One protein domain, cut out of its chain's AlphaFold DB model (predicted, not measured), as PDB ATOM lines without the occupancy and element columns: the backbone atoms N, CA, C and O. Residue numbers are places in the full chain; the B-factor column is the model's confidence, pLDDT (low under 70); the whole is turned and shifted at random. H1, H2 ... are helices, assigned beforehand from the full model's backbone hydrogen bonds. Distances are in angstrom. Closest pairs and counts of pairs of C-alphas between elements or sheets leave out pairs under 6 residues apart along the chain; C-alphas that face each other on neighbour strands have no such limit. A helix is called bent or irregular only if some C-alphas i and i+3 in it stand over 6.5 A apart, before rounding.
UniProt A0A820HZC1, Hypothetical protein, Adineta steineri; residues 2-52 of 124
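This is residues 2 to 52 of the 124 residues of the protein "Hypothetical protein" of Adineta steineri (UniProt A0A820HZC1). What shape does the backbone make? It makes a lopsided U: the long helix H1 is one arm, the shorter H3 runs back beside its later part, and the short H2 stands across the closed end. Residues 2 to 8, of which 3 to 8 belong to H1, stick out past the rest. What is it built of? The 51 printed residues hold three named helices, H1, H2 and H3 in chain order, and no named strand; the class is all helix. It is elongated, 36 by 21 by 13 A, yet only just compact, close to loose, with a radius of gyration of the C-alphas of 11.8 A.

Where does H1 run? It holds residues 3 to 21, from C-alpha 3 at (163.350, 119.762, 137.985), and is 27.7 A long. What follows? H2 is residues 23 to 29, 10.1 A, and irregular: C-alphas 25 and 28 are 7.4 A apart. H3 is residues 38 to 46, 12.5 A, ending at C-alpha 46 at (147.746, 123.264, 148.430).

How does H1 stand to H3? They touch, H1 with residues 12 to 20 alone, at a shallow tilt of 10 degrees, opposite ways; their closest C-alphas, Ile 13 and Arg 46, are 6.9 A apart. And H2? It is close to H1 but not clearly touching, about perpendicular at 80 degrees, with closest C-alphas Ile 19 and Phe 26 at 6.7 A. It is likewise close to H3 but not clearly touching, at 87 degrees, about perpendicular, with closest C-alphas Glu 27 and Trp 38 at 6.5 A. What do the backbones show? Every O i to N i+4 pair is within hydrogen-bond range in H3, 14 of 15 in H1 and 1 of 3 in H2, where 2 of 4 O i to N i+3 pairs are.

How far does it reach? The two C-alphas farthest apart, Ser 2 and Ser 28, are 36.4 A apart. Is it continuous? The printed part has no cut; the link H1 to H2 is tight and H2 to H3 short. Where is confidence low? Residues 2 to 5 are under 70, while the mean pLDDT of the printed part is 89.1.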
ATOM      1  N   SER A   2     161.799 119.732 133.911       49.25
ATOM      2  CA  SER A   2     161.049 119.004 134.964       49.25
ATOM      3  C   SER A   2     161.564 119.149 136.410       49.25
ATOM      4  O   SER A   2     160.873 118.757 137.340       49.25
ATOM      5  N   CYS A   3     162.769 119.687 136.635       50.81
ATOM      6  CA  CYS A   3     163.350 119.762 137.985       50.81
ATOM      7  C   CYS A   3     162.869 120.995 138.777       50.81
ATOM      8  O   CYS A   3     162.539 120.886 139.956       50.81
ATOM      9  N   LEU A   4     162.723 122.148 138.106       55.06
ATOM     10  CA  LEU A   4     162.198 123.380 138.715       55.06
ATOM     11  C   LEU A   4     160.748 123.219 139.188       55.06
ATOM     12  O   LEU A   4     160.358 123.826 140.184       55.06
ATOM     13  N   SER A   5     159.960 122.366 138.518       61.22
ATOM     14  CA  SER A   5     158.580 122.113 138.924       61.22
ATOM     15  C   SER A   5     158.480 121.373 140.256       61.22
ATOM     16  O   SER A   5     157.582 121.645 141.037       61.22
ATOM     17  N   ALA A   6     159.417 120.472 140.552       71.69
ATOM     18  CA  ALA A   6     159.410 119.747 141.820       71.69
ATOM     19  C   ALA A   6     159.800 120.653 142.999       71.69
ATOM     20  O   ALA A   6     159.207 120.562 144.071       71.69
ATOM     21  N   GLN A   7     160.757 121.563 142.796       82.25
ATOM     22  CA  GLN A   7     161.255 122.440 143.860       82.25
ATOM     23  C   GLN A   7     160.194 123.428 144.356       82.25
ATOM     24  O   GLN A   7     160.041 123.580 145.567       82.25
ATOM     25  N   TYR A   8     159.427 124.060 143.454       83.69
ATOM     26  CA  TYR A   8     158.372 124.984 143.889       83.69
ATOM     27  C   TYR A   8     157.242 124.249 144.622       83.69
ATOM     28  O   TYR A   8     156.688 124.792 145.573       83.69
ATOM     29  N   ILE A   9     156.912 123.016 144.212       86.12
ATOM     30  CA  ILE A   9     155.883 122.199 144.873       86.12
ATOM     31  C   ILE A   9     156.325 121.865 146.298       86.12
ATOM     32  O   ILE A   9     155.551 122.050 147.235       86.12
ATOM     33  N   ILE A  10     157.577 121.432 146.474       90.31
ATOM     34  CA  ILE A  10     158.134 121.127 147.798       90.31
ATOM     35  C   ILE A  10     158.118 122.377 148.680       90.31
ATOM     36  O   ILE A  10     157.624 122.324 149.803       90.31
ATOM     37  N   LEU A  11     158.606 123.510 148.167       91.06
ATOM     38  CA  LEU A  11     158.626 124.765 148.917       91.06
ATOM     39  C   LEU A  11     157.213 125.184 149.343       91.06
ATOM     40  O   LEU A  11     157.001 125.545 150.497       91.06
ATOM     41  N   ARG A  12     156.236 125.073 148.438       91.75
ATOM     42  CA  ARG A  12     154.830 125.374 148.719       91.75
ATOM     43  C   ARG A  12     154.271 124.511 149.847       91.75
ATOM     44  O   ARG A  12     153.630 125.045 150.745       91.75
ATOM     45  N   ILE A  13     154.528 123.203 149.818       93.12
ATOM     46  CA  ILE A  13     154.087 122.284 150.876       93.12
ATOM     47  C   ILE A  13     154.708 122.684 152.215       93.12
ATOM     48  O   ILE A  13     153.977 122.840 153.185       93.12
ATOM     49  N   LEU A  14     156.019 122.940 152.254       95.56
ATOM     50  CA  LEU A  14     156.711 123.342 153.482       95.56
ATOM     51  C   LEU A  14     156.162 124.649 154.069       95.56
ATOM     52  O   LEU A  14     155.986 124.750 155.281       95.56
ATOM     53  N   ILE A  15     155.866 125.641 153.224       95.50
ATOM     54  CA  ILE A  15     155.272 126.908 153.670       95.50
ATOM     55  C   ILE A  15     153.861 126.684 154.217       95.50
ATOM     56  O   ILE A  15     153.523 127.228 155.264       95.50
ATOM     57  N   LEU A  16     153.039 125.869 153.554       96.06
ATOM     58  CA  LEU A  16     151.670 125.606 154.008       96.06
ATOM     59  C   LEU A  16     151.625 124.747 155.270       96.06
ATOM     60  O   LEU A  16     150.752 124.958 156.106       96.06
ATOM     61  N   ASP A  17     152.570 123.826 155.448       97.12
ATOM     62  CA  ASP A  17     152.748 123.100 156.705       97.12
ATOM     63  C   ASP A  17     153.163 124.065 157.826       97.12
ATOM     64  O   ASP A  17     152.616 124.005 158.925       97.12
ATOM     65  N   PHE A  18     154.072 125.007 157.545       96.69
ATOM     66  CA  PHE A  18     154.446 126.052 158.498       96.69
ATOM     67  C   PHE A  18     153.248 126.929 158.883       96.69
ATOM     68  O   PHE A  18     153.010 127.123 160.072       96.69
ATOM     69  N   ILE A  19     152.458 127.401 157.916       96.50
ATOM     70  CA  ILE A  19     151.235 128.174 158.182       96.50
ATOM     71  C   ILE A  19     150.246 127.346 159.010       96.50
ATOM     72  O   ILE A  19     149.743 127.820 160.025       96.50
ATOM     73  N   SER A  20     150.022 126.084 158.624       96.62
ATOM     74  CA  SER A  20     149.119 125.165 159.323       96.62
ATOM     75  C   SER A  20     149.506 124.938 160.785       96.62
ATOM     76  O   SER A  20     148.624 124.801 161.631       96.62
ATOM     77  N   ASN A  21     150.806 124.886 161.077       97.12
ATOM     78  CA  ASN A  21     151.341 124.646 162.419       97.12
ATOM     79  C   ASN A  21     151.412 125.907 163.294       97.12
ATOM     80  O   ASN A  21     151.747 125.787 164.467       97.12
ATOM     81  N   ASN A  22     151.132 127.089 162.741       96.12
ATOM     82  CA  ASN A  22     151.130 128.371 163.455       96.12
ATOM     83  C   ASN A  22     149.794 129.098 163.205       96.12
ATOM     84  O   ASN A  22     149.769 130.283 162.863       96.12
ATOM     85  N   ARG A  23     148.672 128.364 163.287       96.56
ATOM     86  CA  ARG A  23     147.320 128.854 162.955       96.56
ATOM     87  C   ARG A  23     146.987 130.159 163.673       96.56
ATOM     88  O   ARG A  23     146.480 131.085 163.052       96.56
ATOM     89  N   GLU A  24     147.344 130.260 164.945       96.19
ATOM     90  CA  GLU A  24     147.133 131.424 165.805       96.19
ATOM     91  C   GLU A  24     147.786 132.716 165.293       96.19
ATOM     92  O   GLU A  24     147.361 133.804 165.676       96.19
ATOM     93  N   VAL A  25     148.799 132.610 164.428       93.75
ATOM     94  CA  VAL A  25     149.488 133.757 163.820       93.75
ATOM     95  C   VAL A  25     148.801 134.207 162.530       93.75
ATOM     96  O   VAL A  25     148.794 135.396 162.223       93.75
ATOM     97  N   PHE A  26     148.247 133.269 161.759       94.62
ATOM     98  CA  PHE A  26     147.831 133.520 160.374       94.62
ATOM     99  C   PHE A  26     146.316 133.528 160.160       94.62
ATOM    100  O   PHE A  26     145.852 134.132 159.196       94.62
ATOM    101  N   GLU A  27     145.535 132.868 161.017       94.69
ATOM    102  CA  GLU A  27     144.099 132.663 160.789       94.69
ATOM    103  C   GLU A  27     143.323 133.971 160.679       94.69
ATOM    104  O   GLU A  27     142.497 134.116 159.782       94.69
ATOM    105  N   SER A  28     143.640 134.955 161.521       93.75
ATOM    106  CA  SER A  28     142.981 136.264 161.496       93.75
ATOM    107  C   SER A  28     143.259 137.081 160.232       93.75
ATOM    108  O   SER A  28     142.623 138.110 160.029       93.75
ATOM    109  N   CYS A  29     144.236 136.676 159.416       91.44
ATOM    110  CA  CYS A  29     144.618 137.371 158.188       91.44
ATOM    111  C   CYS A  29     143.971 136.772 156.935       91.44
ATOM    112  O   CYS A  29     144.183 137.310 155.848       91.44
ATOM    113  N   ILE A  30     143.228 135.669 157.061       92.81
ATOM    114  CA  ILE A  30     142.552 135.044 155.925       92.81
ATOM    115  C   ILE A  30     141.490 135.986 155.363       92.81
ATOM    116  O   ILE A  30     140.675 136.551 156.090       92.81
ATOM    117  N   ASP A  31     141.471 136.092 154.039       90.44
ATOM    118  CA  ASP A  31     140.402 136.767 153.320       90.44
ATOM    119  C   ASP A  31     139.140 135.890 153.289       90.44
ATOM    120  O   ASP A  31     139.017 134.953 152.490       90.44
ATOM    121  N   HIS A  32     138.194 136.199 154.177       90.12
ATOM    122  CA  HIS A  32     136.925 135.486 154.280       90.12
ATOM    123  C   HIS A  32     135.958 135.743 153.112       90.12
ATOM    124  O   HIS A  32     134.952 135.039 153.000       90.12
ATOM    125  N   GLU A  33     136.248 136.696 152.219       90.81
ATOM    126  CA  GLU A  33     135.501 136.845 150.964       90.81
ATOM    127  C   GLU A  33     135.868 135.735 149.968       90.81
ATOM    128  O   GLU A  33     135.026 135.298 149.179       90.81
ATOM    129  N   TYR A  34     137.108 135.233 150.026       89.44
ATOM    130  CA  TYR A  34     137.617 134.201 149.118       89.44
ATOM    131  C   TYR A  34     137.668 132.793 149.742       89.44
ATOM    132  O   TYR A  34     137.519 131.778 149.038       89.44
ATOM    133  N   PHE A  35     137.862 132.712 151.060       93.50
ATOM    134  CA  PHE A  35     137.989 131.463 151.812       93.50
ATOM    135  C   PHE A  35     136.914 131.349 152.893       93.50
ATOM    136  O   PHE A  35     136.823 132.173 153.800       93.50
ATOM    137  N   SER A  36     136.115 130.284 152.846       94.56
ATOM    138  CA  SER A  36     134.997 130.114 153.788       94.56
ATOM    139  C   SER A  36     135.438 129.700 155.195       94.56
ATOM    140  O   SER A  36     134.702 129.917 156.158       94.56
ATOM    141  N   SER A  37     136.623 129.100 155.328       95.75
ATOM    142  CA  SER A  37     137.228 128.715 156.605       95.75
ATOM    143  C   SER A  37     138.750 128.576 156.492       95.75
ATOM    144  O   SER A  37     139.313 128.581 155.396       95.75
ATOM    145  N   TRP A  38     139.416 128.390 157.636       95.44
ATOM    146  CA  TRP A  38     140.835 128.025 157.701       95.44
ATOM    147  C   TRP A  38     141.146 126.758 156.893       95.44
ATOM    148  O   TRP A  38     142.114 126.696 156.134       95.44
ATOM    149  N   GLU A  39     140.308 125.735 157.028       96.31
ATOM    150  CA  GLU A  39     140.470 124.461 156.333       96.31
ATOM    151  C   GLU A  39     140.299 124.625 154.815       96.31
ATOM    152  O   GLU A  39     141.068 124.026 154.059       96.31
ATOM    153  N   ASP A  40     139.363 125.473 154.362       95.62
ATOM    154  CA  ASP A  40     139.201 125.820 152.940       95.62
ATOM    155  C   ASP A  40     140.435 126.552 152.396       95.62
ATOM    156  O   ASP A  40     140.937 126.207 151.322       95.62
ATOM    157  N   PHE A  41     140.987 127.497 153.164       95.50
ATOM    158  CA  PHE A  41     142.239 128.179 152.833       95.50
ATOM    159  C   PHE A  41     143.394 127.193 152.637       95.50
ATOM    160  O   PHE A  41     143.992 127.149 151.557       95.50
ATOM    161  N   ILE A  42     143.677 126.341 153.628       95.44
ATOM    162  CA  ILE A  42     144.768 125.359 153.530       95.44
ATOM    163  C   ILE A  42     144.536 124.408 152.351       95.44
ATOM    164  O   ILE A  42     145.468 124.124 151.591       95.44
ATOM    165  N   TYR A  43     143.304 123.930 152.165       94.44
ATOM    166  CA  TYR A  43     142.961 123.014 151.082       94.44
ATOM    167  C   TYR A  43     143.184 123.633 149.696       94.44
ATOM    168  O   TYR A  43     143.874 123.033 148.863       94.44
ATOM    169  N   LYS A  44     142.646 124.835 149.442       93.62
ATOM    170  CA  LYS A  44     142.783 125.547 148.159       93.62
ATOM    171  C   LYS A  44     144.226 125.945 147.880       93.62
ATOM    172  O   LYS A  44     144.702 125.793 146.752       93.62
ATOM    173  N   MET A  45     144.951 126.408 148.896       92.88
ATOM    174  CA  MET A  45     146.335 126.849 148.731       92.88
ATOM    175  C   MET A  45     147.299 125.704 148.428       92.88
ATOM    176  O   MET A  45     148.324 125.947 147.786       92.88
ATOM    177  N   ARG A  46     146.976 124.462 148.813       92.12
ATOM    178  CA  ARG A  46     147.746 123.264 148.430       92.12
ATOM    179  C   ARG A  46     147.551 122.853 146.973       92.12
ATOM    180  O   ARG A  46     148.396 122.131 146.445       92.12
ATOM    181  N   GLN A  47     146.481 123.299 146.318       89.69
ATOM    182  CA  GLN A  47     146.235 122.951 144.923       89.69
ATOM    183  C   GLN A  47     147.281 123.602 144.008       89.69
ATOM    184  O   GLN A  47     147.652 124.771 144.156       89.69
ATOM    185  N   GLY A  48     147.779 122.825 143.045       86.12
ATOM    186  CA  GLY A  48     148.686 123.333 142.021       86.12
ATOM    187  C   GLY A  48     148.004 124.409 141.173       86.12
ATOM    188  O   GLY A  48     146.860 124.246 140.767       86.12
ATOM    189  N   GLY A  49     148.713 125.504 140.895       83.69
ATOM    190  CA  GLY A  49     148.198 126.612 140.082       83.69
ATOM    191  C   GLY A  49     147.452 127.701 140.857       83.69
ATOM    192  O   GLY A  49     147.240 128.772 140.298       83.69
ATOM    193  N   THR A  50     147.129 127.499 142.140       88.62
ATOM    194  CA  THR A  50     146.583 128.572 142.987       88.62
ATOM    195  C   THR A  50     147.639 129.669 143.179       88.62
ATOM    196  O   THR A  50     148.806 129.367 143.463       88.62
ATOM    197  N   PHE A  51     147.261 130.940 143.036       87.19
ATOM    198  CA  PHE A  51     148.162 132.067 143.290       87.19
ATOM    199  C   PHE A  51     148.491 132.176 144.783       87.19
ATOM    200  O   PHE A  51     147.650 131.899 145.630       87.19
ATOM    201  N   ALA A  52     149.737 132.527 145.101       85.25
ATOM    202  CA  ALA A  52     150.146 132.799 146.474       85.25
ATOM    203  C   ALA A  52     149.703 134.211 146.880       85.25
ATOM    204  O   ALA A  52     149.815 135.142 146.080       85.25
TER     205      ALA A  52